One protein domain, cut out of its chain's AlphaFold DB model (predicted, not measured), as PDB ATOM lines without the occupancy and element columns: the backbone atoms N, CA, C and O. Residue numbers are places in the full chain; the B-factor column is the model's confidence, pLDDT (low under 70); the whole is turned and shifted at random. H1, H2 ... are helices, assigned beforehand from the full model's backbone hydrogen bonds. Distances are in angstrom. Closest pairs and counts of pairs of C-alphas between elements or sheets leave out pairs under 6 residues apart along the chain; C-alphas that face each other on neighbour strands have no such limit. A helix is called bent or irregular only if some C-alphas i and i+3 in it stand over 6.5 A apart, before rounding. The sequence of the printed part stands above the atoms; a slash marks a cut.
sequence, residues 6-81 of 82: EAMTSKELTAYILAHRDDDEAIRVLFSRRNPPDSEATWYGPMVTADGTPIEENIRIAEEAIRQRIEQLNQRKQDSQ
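AT A GLANCE: This is residues 6 to 81 of the 82 residues of an uncharacterized protein of Nostoc sp. 'Peltigera malacea cyanobiont' DB3992 (UniProt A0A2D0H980). One long helix, H3, and a small helical hairpin, H1 and H2, lie at opposite ends of an open shape, joined by a long strip of chain with no named element, residues 33 to 55. H3 touches neither of the other helices, and its later part, with the last two printed residues, sticks out as an arm, residues 66 to 81; the strip loops out near Asp 51 and folds back into the start of H3. The printed part has 76 residues with three named helices, in the order H1, H2, H3, and no named strand; the class is all helix. The whole is extended, with a radius of gyration of the C-alphas of 17.7 A, and its outline is flat, spanning 45 by 42 by 23 A.

IN THESE COORDINATES: H3, residues 56 to 79, is the longest helix, with 24 residues and 34.8 A from first to last C-alpha. It begins at C-alpha 56, at (32.447, -3.423, -51.310), and ends at C-alpha 79, at (52.695, 16.989, -31.764). H2, residues 24 to 32, has 9 residues and measures 12.1 A. H1, residues 10 to 19, has 10 residues and measures 14.4 A; its first C-alpha, that of Ser 10, is at (27.674, 22.026, -25.628).

HOW THE PARTS SIT: H3 is apart from H1 and also from H2, which it follows in the chain. H1 and H2 touch, with 7 pairs of C-alphas within 8 A. Their closest C-alphas, those of Ile 17 and Ala 26, are 6.3 A apart, and their centres are 10.5 A apart. Their lines stand at a shallow tilt of 29 degrees, and they run opposite ways, forming a helical hairpin. In H1, H2 and H3 every backbone pair of O i and N i+4 is within hydrogen-bond range. None of the three helices is bent or irregular.

THE WHOLE: The two C-alphas farthest apart, those of Asp 51 and Gln 81, are 47.6 A apart, and the first and last printed C-alphas, those of Glu 6 and Gln 81, are 32.4 A apart. The link from H2 to H3 is long, with 23 residues; the link from H1 to H2 is tight, with 4 residues. Residues 19 to 24, residues 34 to 41 and residues 66 to 81, of which 66 to 79 belong to H3, stand free. The printed part has no cut from residue 6 to 81. The mean pLDDT of the printed part is 92.9, and residue 81 alone is under 70.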
ATOM      1  N   GLU A   6      21.905  29.531 -27.187       94.44
ATOM      2  CA  GLU A   6      23.119  29.998 -27.867       94.44
ATOM      3  C   GLU A   6      24.244  30.339 -26.882       94.44
ATOM      4  O   GLU A   6      25.417  30.157 -27.197       94.44
ATOM      5  N   ALA A   7      23.896  30.758 -25.661       95.94
ATOM      6  CA  ALA A   7      24.862  31.059 -24.606       95.94
ATOM      7  C   ALA A   7      25.355  29.816 -23.841       95.94
ATOM      8  O   ALA A   7      26.349  29.903 -23.124       95.94
ATOM      9  N   MET A   8      24.682  28.666 -23.970       96.19
ATOM     10  CA  MET A   8      25.083  27.433 -23.287       96.19
ATOM     11  C   MET A   8      26.323  26.818 -23.928       96.19
ATOM     12  O   MET A   8      26.445  26.768 -25.153       96.19
ATOM     13  N   THR A   9      27.190  26.215 -23.122       95.31
ATOM     14  CA  THR A   9      28.199  25.270 -23.617       95.31
ATOM     15  C   THR A   9      27.526  24.030 -24.216       95.31
ATOM     16  O   THR A   9      26.385  23.698 -23.889       95.31
ATOM     17  N   SER A  10      28.226  23.275 -25.071       92.31
ATOM     18  CA  SER A  10      27.674  22.026 -25.628       92.31
ATOM     19  C   SER A  10      27.286  21.015 -24.543       92.31
ATOM     20  O   SER A  10      26.319  20.276 -24.714       92.31
ATOM     21  N   LYS A  11      27.999  21.001 -23.407       95.25
ATOM     22  CA  LYS A  11      27.699  20.122 -22.267       95.25
ATOM     23  C   LYS A  11      26.382  20.506 -21.590       95.25
ATOM     24  O   LYS A  11      25.566  19.630 -21.323       95.25
ATOM     25  N   GLU A  12      26.172  21.796 -21.337       96.88
ATOM     26  CA  GLU A  12      24.936  22.312 -20.735       96.88
ATOM     27  C   GLU A  12      23.738  22.103 -21.659       96.88
ATOM     28  O   GLU A  12      22.712  21.588 -21.220       96.88
ATOM     29  N   LEU A  13      23.894  22.411 -22.950       96.69
ATOM     30  CA  LEU A  13      22.842  22.213 -23.945       96.69
ATOM     31  C   LEU A  13      22.466  20.730 -24.086       96.69
ATOM     32  O   LEU A  13      21.285  20.393 -24.118       96.69
ATOM     33  N   THR A  14      23.454  19.827 -24.092       95.50
ATOM     34  CA  THR A  14      23.202  18.375 -24.119       95.50
ATOM     35  C   THR A  14      22.445  17.919 -22.872       95.50
ATOM     36  O   THR A  14      21.475  17.172 -22.984       95.50
ATOM     37  N   ALA A  15      22.854  18.376 -21.683       97.62
ATOM     38  CA  ALA A  15      22.170  18.037 -20.436       97.62
ATOM     39  C   ALA A  15      20.713  18.531 -20.431       97.62
ATOM     40  O   ALA A  15      19.819  17.790 -20.024       97.62
ATOM     41  N   TYR A  16      20.474  19.743 -20.942       97.50
ATOM     42  CA  TYR A  16      19.134  20.301 -21.100       97.50
ATOM     43  C   TYR A  16      18.266  19.446 -22.034       97.50
ATOM     44  O   TYR A  16      17.185  19.021 -21.640       97.50
ATOM     45  N   ILE A  17      18.753  19.122 -23.236       96.75
ATOM     46  CA  ILE A  17      18.012  18.311 -24.221       96.75
ATOM     47  C   ILE A  17      17.682  16.922 -23.665       96.75
ATOM     48  O   ILE A  17      16.590  16.409 -23.882       96.75
ATOM     49  N   LEU A  18      18.593  16.305 -22.905       97.31
ATOM     50  CA  LEU A  18      18.334  14.997 -22.294       97.31
ATOM     51  C   LEU A  18      17.185  15.030 -21.275       97.31
ATOM     52  O   LEU A  18      16.476  14.029 -21.150       97.31
ATOM     53  N   ALA A  19      16.998  16.157 -20.582       97.44
ATOM     54  CA  ALA A  19      15.874  16.395 -19.678       97.44
ATOM     55  C   ALA A  19      14.602  16.883 -20.405       97.44
ATOM     56  O   ALA A  19      13.502  16.747 -19.872       97.44
ATOM     57  N   HIS A  20      14.743  17.422 -21.619       96.81
ATOM     58  CA  HIS A  20      13.683  18.054 -22.408       96.81
ATOM     59  C   HIS A  20      13.729  17.575 -23.864       96.81
ATOM     60  O   HIS A  20      14.021  18.339 -24.784       96.81
ATOM     61  N   ARG A  21      13.464  16.279 -24.066       95.19
ATOM     62  CA  ARG A  21      13.681  15.602 -25.356       95.19
ATOM     63  C   ARG A  21      12.790  16.082 -26.502       95.19
ATOM     64  O   ARG A  21      13.112  15.778 -27.642       95.19
ATOM     65  N   ASP A  22      11.738  16.834 -26.195       96.94
ATOM     66  CA  ASP A  22      10.775  17.358 -27.169       96.94
ATOM     67  C   ASP A  22      10.948  18.872 -27.425       96.94
ATOM     68  O   ASP A  22      10.120  19.484 -28.098       96.94
ATOM     69  N   ASP A  23      11.987  19.523 -26.875       96.75
ATOM     70  CA  ASP A  23      12.260  20.936 -27.186       96.75
ATOM     71  C   ASP A  23      13.038  21.060 -28.505       96.75
ATOM     72  O   ASP A  23      14.274  21.111 -28.534       96.75
ATOM     73  N   ASP A  24      12.284  21.136 -29.602       96.56
ATOM     74  CA  ASP A  24      12.796  21.285 -30.970       96.56
ATOM     75  C   ASP A  24      13.792  22.441 -31.121       96.56
ATOM     76  O   ASP A  24      14.718  22.376 -31.930       96.56
ATOM     77  N   GLU A  25      13.638  23.513 -30.340       96.19
ATOM     78  CA  GLU A  25      14.523  24.671 -30.417       96.19
ATOM     79  C   GLU A  25      15.909  24.359 -29.849       96.19
ATOM     80  O   GLU A  25      16.917  24.673 -30.488       96.19
ATOM     81  N   ALA A  26      15.968  23.701 -28.689       96.00
ATOM     82  CA  ALA A  26      17.226  23.268 -28.091       96.00
ATOM     83  C   ALA A  26      17.941  22.259 -29.004       96.00
ATOM     84  O   ALA A  26      19.145  22.376 -29.246       96.00
ATOM     85  N   ILE A  27      17.184  21.316 -29.576       95.50
ATOM     86  CA  ILE A  27      17.689  20.330 -30.540       95.50
ATOM     87  C   ILE A  27      18.250  21.030 -31.782       95.50
ATOM     88  O   ILE A  27      19.384  20.761 -32.182       95.50
ATOM     89  N   ARG A  28      17.512  21.979 -32.368       95.06
ATOM     90  CA  ARG A  28      17.962  22.750 -33.536       95.06
ATOM     91  C   ARG A  28      19.276  23.485 -33.267       95.06
ATOM     92  O   ARG A  28      20.158  23.456 -34.122       95.06
ATOM     93  N   VAL A  29      19.424  24.117 -32.098       95.06
ATOM     94  CA  VAL A  29      20.666  24.816 -31.709       95.06
ATOM     95  C   VAL A  29      21.826  23.835 -31.508       95.06
ATOM     96  O   VAL A  29      22.967  24.146 -31.841       95.06
ATOM     97  N   LEU A  30      21.571  22.621 -31.012       93.00
ATOM     98  CA  LEU A  30      22.616  21.598 -30.938       93.00
ATOM     99  C   LEU A  30      23.120  21.220 -32.338       93.00
ATOM    100  O   LEU A  30      24.329  21.152 -32.556       93.00
ATOM    101  N   PHE A  31      22.211  21.011 -33.294       89.38
ATOM    102  CA  PHE A  31      22.573  20.652 -34.667       89.38
ATOM    103  C   PHE A  31      23.217  21.802 -35.450       89.38
ATOM    104  O   PHE A  31      24.100  21.542 -36.265       89.38
ATOM    105  N   SER A  32      22.855  23.064 -35.189       89.81
ATOM    106  CA  SER A  32      23.496  24.215 -35.847       89.81
ATOM    107  C   SER A  32      24.969  24.389 -35.461       89.81
ATOM    108  O   SER A  32      25.722  25.015 -36.200       89.81
ATOM    109  N   ARG A  33      25.401  23.808 -34.334       88.19
ATOM    110  CA  ARG A  33      26.797  23.825 -33.860       88.19
ATOM    111  C   ARG A  33      27.673  22.733 -34.476       88.19
ATOM    112  O   ARG A  33      28.829  22.586 -34.071       88.19
ATOM    113  N   ARG A  34      27.143  21.925 -35.399       81.31
ATOM    114  CA  ARG A  34      27.908  20.852 -36.040       81.31
ATOM    115  C   ARG A  34      29.089  21.443 -36.819       81.31
ATOM    116  O   ARG A  34      28.923  22.371 -37.601       81.31
ATOM    117  N   ASN A  35      30.278  20.895 -36.582       76.81
ATOM    118  CA  ASN A  35      31.518  21.278 -37.252       76.81
ATOM    119  C   ASN A  35      32.227  20.000 -37.740       76.81
ATOM    120  O   ASN A  35      32.415  19.091 -36.920       76.81
ATOM    121  N   PRO A  36      32.638  19.898 -39.016       80.00
ATOM    122  CA  PRO A  36      32.475  20.882 -40.094       80.00
ATOM    123  C   PRO A  36      31.013  21.132 -40.510       80.00
ATOM    124  O   PRO A  36      30.158  20.275 -40.252       80.00
ATOM    125  N   PRO A  37      30.715  22.288 -41.140       81.44
ATOM    126  CA  PRO A  37      29.441  22.492 -41.823       81.44
ATOM    127  C   PRO A  37      29.274  21.473 -42.959       81.44
ATOM    128  O   PRO A  37      30.245  20.891 -43.442       81.44
ATOM    129  N   ASP A  38      28.045  21.281 -43.430       81.88
ATOM    130  CA  ASP A  38      27.710  20.250 -44.427       81.88
ATOM    131  C   ASP A  38      28.489  20.381 -45.745       81.88
ATOM    132  O   ASP A  38      28.783  19.372 -46.385       81.88
ATOM    133  N   SER A  39      28.873  21.606 -46.117       84.94
ATOM    134  CA  SER A  39      29.715  21.902 -47.285       84.94
ATOM    135  C   SER A  39      31.137  21.347 -47.182       84.94
ATOM    136  O   SER A  39      31.797  21.160 -48.198       84.94
ATOM    137  N   GLU A  40      31.612  21.104 -45.964       85.75
ATOM    138  CA  GLU A  40      32.947  20.586 -45.650       85.75
ATOM    139  C   GLU A  40      32.887  19.165 -45.059       85.75
ATOM    140  O   GLU A  40      33.915  18.573 -44.724       85.75
ATOM    141  N   ALA A  41      31.684  18.603 -44.907       84.56
ATOM    142  CA  ALA A  41      31.499  17.263 -44.385       84.56
ATOM    143  C   ALA A  41      31.974  16.205 -45.391       84.56
ATOM    144  O   ALA A  41      31.744  16.298 -46.597       84.56
ATOM    145  N   THR A  42      32.617  15.155 -44.882       84.19
ATOM    146  CA  THR A  42      32.917  13.962 -45.675       84.19
ATOM    147  C   THR A  42      31.652  13.122 -45.806       84.19
ATOM    148  O   THR A  42      31.138  12.608 -44.812       84.19
ATOM    149  N   TRP A  43      31.162  12.979 -47.034       87.81
ATOM    150  CA  TRP A  43      29.988  12.175 -47.357       87.81
ATOM    151  C   TRP A  43      30.414  10.805 -47.879       87.81
ATOM    152  O   TRP A  43      31.243  10.711 -48.783       87.81
ATOM    153  N   TYR A  44      29.827   9.750 -47.323       90.25
ATOM    154  CA  TYR A  44      30.044   8.378 -47.772       90.25
ATOM    155  C   TYR A  44      28.829   7.890 -48.555       90.25
ATOM    156  O   TYR A  44      27.689   8.213 -48.213       90.25
ATOM    157  N   GLY A  45      29.078   7.104 -49.602       92.81
ATOM    158  CA  GLY A  45      28.017   6.402 -50.319       92.81
ATOM    159  C   GLY A  45      27.327   5.347 -49.440       92.81
ATOM    160  O   GLY A  45      27.817   5.013 -48.357       92.81
ATOM    161  N   PRO A  46      26.191   4.791 -49.891       96.12
ATOM    162  CA  PRO A  46      25.532   3.701 -49.183       96.12
ATOM    163  C   PRO A  46      26.456   2.478 -49.097       96.12
ATOM    164  O   PRO A  46      27.079   2.091 -50.081       96.12
ATOM    165  N   MET A  47      26.542   1.860 -47.921       97.06
ATOM    166  CA  MET A  47      27.412   0.692 -47.689       97.06
ATOM    167  C   MET A  47      26.791  -0.613 -48.197       97.06
ATOM    168  O   MET A  47      27.480  -1.614 -48.369       97.06
ATOM    169  N   VAL A  48      25.482  -0.596 -48.428       97.62
ATOM    170  CA  VAL A  48      24.695  -1.718 -48.930       97.62
ATOM    171  C   VAL A  48      23.710  -1.217 -49.977       97.62
ATOM    172  O   VAL A  48      23.291  -0.057 -49.956       97.62
ATOM    173  N   THR A  49      23.330  -2.093 -50.892       96.56
ATOM    174  CA  THR A  49      22.202  -1.895 -51.802       96.56
ATOM    175  C   THR A  49      20.870  -1.948 -51.040       96.56
ATOM    176  O   THR A  49      20.814  -2.289 -49.857       96.56
ATOM    177  N   ALA A  50      19.763  -1.620 -51.716       96.38
ATOM    178  CA  ALA A  50      18.429  -1.611 -51.103       96.38
ATOM    179  C   ALA A  50      17.973  -2.989 -50.576       96.38
ATOM    180  O   ALA A  50      17.187  -3.056 -49.636       96.38
ATOM    181  N   ASP A  51      18.471  -4.076 -51.164       96.25
ATOM    182  CA  ASP A  51      18.244  -5.464 -50.750       96.25
ATOM    183  C   ASP A  51      19.276  -5.970 -49.722       96.25
ATOM    184  O   ASP A  51      19.235  -7.133 -49.326       96.25
ATOM    185  N   GLY A  52      20.176  -5.101 -49.248       96.19
ATOM    186  CA  GLY A  52      21.130  -5.404 -48.179       96.19
ATOM    187  C   GLY A  52      22.436  -6.052 -48.636       96.19
ATOM    188  O   GLY A  52      23.234  -6.452 -47.788       96.19
ATOM    189  N   THR A  53      22.693  -6.138 -49.942       97.75
ATOM    190  CA  THR A  53      23.964  -6.657 -50.461       97.75
ATOM    191  C   THR A  53      25.084  -5.630 -50.242       97.75
ATOM    192  O   THR A  53      24.898  -4.457 -50.576       97.75
ATOM    193  N   PRO A  54      26.253  -6.016 -49.694       98.06
ATOM    194  CA  PRO A  54      27.383  -5.104 -49.511       98.06
ATOM    195  C   PRO A  54      27.853  -4.441 -50.808       98.06
ATOM    196  O   PRO A  54      28.022  -5.096 -51.836       98.06
ATOM    197  N   ILE A  55      28.119  -3.135 -50.741       98.00
ATOM    198  CA  ILE A  55      28.789  -2.385 -51.807       98.00
ATOM    199  C   ILE A  55      30.259  -2.250 -51.410       98.00
ATOM    200  O   ILE A  55      30.668  -1.258 -50.807       98.00
ATOM    201  N   GLU A  56      31.047  -3.273 -51.743       97.56
ATOM    202  CA  GLU A  56      32.447  -3.423 -51.310       97.56
ATOM    203  C   GLU A  56      33.317  -2.190 -51.596       97.56
ATOM    204  O   GLU A  56      34.167  -1.811 -50.792       97.56
ATOM    205  N   GLU A  57      33.082  -1.510 -52.721       96.56
ATOM    206  CA  GLU A  57      33.809  -0.289 -53.067       96.56
ATOM    207  C   GLU A  57      33.548   0.853 -52.074       96.56
ATOM    208  O   GLU A  57      34.497   1.461 -51.576       96.56
ATOM    209  N   ASN A  58      32.281   1.108 -51.737       96.62
ATOM    210  CA  ASN A  58      31.912   2.154 -50.781       96.62
ATOM    211  C   ASN A  58      32.430   1.820 -49.383       96.62
ATOM    212  O   ASN A  58      32.914   2.709 -48.680       96.62
ATOM    213  N   ILE A  59      32.390   0.534 -49.017       97.38
ATOM    214  CA  ILE A  59      32.941   0.051 -47.752       97.38
ATOM    215  C   ILE A  59      34.437   0.341 -47.682       97.38
ATOM    216  O   ILE A  59      34.897   0.966 -46.727       97.38
ATOM    217  N   ARG A  60      35.187  -0.020 -48.726       97.12
ATOM    218  CA  ARG A  60      36.629   0.229 -48.804       97.12
ATOM    219  C   ARG A  60      36.967   1.717 -48.692       97.12
ATOM    220  O   ARG A  60      37.872   2.071 -47.941       97.12
ATOM    221  N   ILE A  61      36.239   2.582 -49.404       95.38
ATOM    222  CA  ILE A  61      36.435   4.041 -49.350       95.38
ATOM    223  C   ILE A  61      36.191   4.568 -47.929       95.38
ATOM    224  O   ILE A  61      36.995   5.344 -47.409       95.38
ATOM    225  N   ALA A  62      35.104   4.133 -47.285       94.25
ATOM    226  CA  ALA A  62      34.779   4.545 -45.924       94.25
ATOM    227  C   ALA A  62      35.838   4.076 -44.916       94.25
ATOM    228  O   ALA A  62      36.292   4.861 -44.082       94.25
ATOM    229  N   GLU A  63      36.281   2.821 -45.010       95.69
ATOM    230  CA  GLU A  63      37.335   2.292 -44.147       95.69
ATOM    231  C   GLU A  63      38.655   3.048 -44.303       95.69
ATOM    232  O   GLU A  63      39.302   3.365 -43.304       95.69
ATOM    233  N   GLU A  64      39.070   3.334 -45.536       95.81
ATOM    234  CA  GLU A  64      40.314   4.051 -45.808       95.81
ATOM    235  C   GLU A  64      40.277   5.467 -45.223       95.81
ATOM    236  O   GLU A  64      41.200   5.868 -44.509       95.81
ATOM    237  N   ALA A  65      39.176   6.193 -45.427       93.12
ATOM    238  CA  ALA A  65      38.987   7.525 -44.862       93.12
ATOM    239  C   ALA A  65      39.024   7.516 -43.323       93.12
ATOM    240  O   ALA A  65      39.657   8.377 -42.704       93.12
ATOM    241  N   ILE A  66      38.397   6.517 -42.687       92.81
ATOM    242  CA  ILE A  66      38.431   6.352 -41.227       92.81
ATOM    243  C   ILE A  66      39.862   6.085 -40.746       92.81
ATOM    244  O   ILE A  66      40.306   6.721 -39.786       92.81
ATOM    245  N   ARG A  67      40.607   5.192 -41.414       96.44
ATOM    246  CA  ARG A  67      42.009   4.895 -41.064       96.44
ATOM    247  C   ARG A  67      42.881   6.146 -41.150       96.44
ATOM    248  O   ARG A  67      43.541   6.482 -40.167       96.44
ATOM    249  N   GLN A  68      42.814   6.876 -42.265       94.69
ATOM    250  CA  GLN A  68      43.563   8.123 -42.454       94.69
ATOM    251  C   GLN A  68      43.211   9.161 -41.379       94.69
ATOM    252  O   GLN A  68      44.085   9.842 -40.840       94.69
ATOM    253  N   ARG A  69      41.927   9.274 -41.014       90.75
ATOM    254  CA  ARG A  69      41.491  10.209 -39.973       90.75
ATOM    255  C   ARG A  69      42.058   9.853 -38.601       90.75
ATOM    256  O   ARG A  69      42.480  10.754 -37.876       90.75
ATOM    257  N   ILE A  70      42.066   8.571 -38.240       95.50
ATOM    258  CA  ILE A  70      42.648   8.093 -36.979       95.50
ATOM    259  C   ILE A  70      44.145   8.408 -36.931       95.50
ATOM    260  O   ILE A  70      44.625   8.931 -35.925       95.50
ATOM    261  N   GLU A  71      44.867   8.154 -38.020       96.31
ATOM    262  CA  GLU A  71      46.299   8.443 -38.122       96.31
ATOM    263  C   GLU A  71      46.595   9.938 -37.933       96.31
ATOM    264  O   GLU A  71      47.394  10.307 -37.073       96.31
ATOM    265  N   GLN A  72      45.862  10.815 -38.628       93.00
ATOM    266  CA  GLN A  72      45.989  12.267 -38.459       93.00
ATOM    267  C   GLN A  72      45.721  12.722 -37.018       93.00
ATOM    268  O   GLN A  72      46.389  13.622 -36.512       93.00
ATOM    269  N   LEU A  73      44.720  12.138 -36.350       93.25
ATOM    270  CA  LEU A  73      44.409  12.467 -34.959       93.25
ATOM    271  C   LEU A  73      45.514  12.005 -34.005       93.25
ATOM    272  O   LEU A  73      45.821  12.718 -33.051       93.25
ATOM    273  N   ASN A  74      46.114  10.843 -34.261       95.81
ATOM    274  CA  ASN A  74      47.237  10.344 -33.476       95.81
ATOM    275  C   ASN A  74      48.473  11.233 -33.646       95.81
ATOM    276  O   ASN A  74      49.074  11.600 -32.639       95.81
ATOM    277  N   GLN A  75      48.785  11.657 -34.873       94.56
ATOM    278  CA  GLN A  75      49.889  12.585 -35.131       94.56
ATOM    279  C   GLN A  75      49.684  13.915 -34.394       94.56
ATOM    280  O   GLN A  75      50.536  14.335 -33.619       94.56
ATOM    281  N   ARG A  76      48.496  14.527 -34.523       92.44
ATOM    282  CA  ARG A  76      48.168  15.784 -33.824       92.44
ATOM    283  C   ARG A  76      48.310  15.672 -32.306       92.44
ATOM    284  O   ARG A  76      48.706  16.635 -31.657       92.44
ATOM    285  N   LYS A  77      47.954  14.518 -31.730       91.19
ATOM    286  CA  LYS A  77      48.130  14.262 -30.294       91.19
ATOM    287  C   LYS A  77      49.606  14.200 -29.908       91.19
ATOM    288  O   LYS A  77      49.954  14.792 -28.895       91.19
ATOM    289  N   GLN A  78      50.443  13.525 -30.697       86.75
ATOM    290  CA  GLN A  78      51.891  13.458 -30.457       86.75
ATOM    291  C   GLN A  78      52.540  14.846 -30.546       86.75
ATOM    292  O   GLN A  78      53.285  15.226 -29.643       86.75
ATOM    293  N   ASP A  79      52.181  15.628 -31.566       87.31
ATOM    294  CA  ASP A  79      52.695  16.989 -31.764       87.31
ATOM    295  C   ASP A  79      52.275  17.940 -30.631       87.31
ATOM    296  O   ASP A  79      53.026  18.830 -30.256       87.31
ATOM    297  N   SER A  80      51.083  17.749 -30.053       83.00
ATOM    298  CA  SER A  80      50.590  18.572 -28.934       83.00
ATOM    299  C   SER A  80      51.224  18.214 -27.580       83.00
ATOM    300  O   SER A  80      50.986  18.913 -26.596       83.00
ATOM    301  N   GLN A  81      51.950  17.093 -27.497       69.75
ATOM    302  CA  GLN A  81      52.604  16.597 -26.280       69.75
ATOM    303  C   GLN A  81      54.129  16.801 -26.276       69.75
ATOM    304  O   GLN A  81      54.754  16.514 -25.252       69.75
TER     305      GLN A  81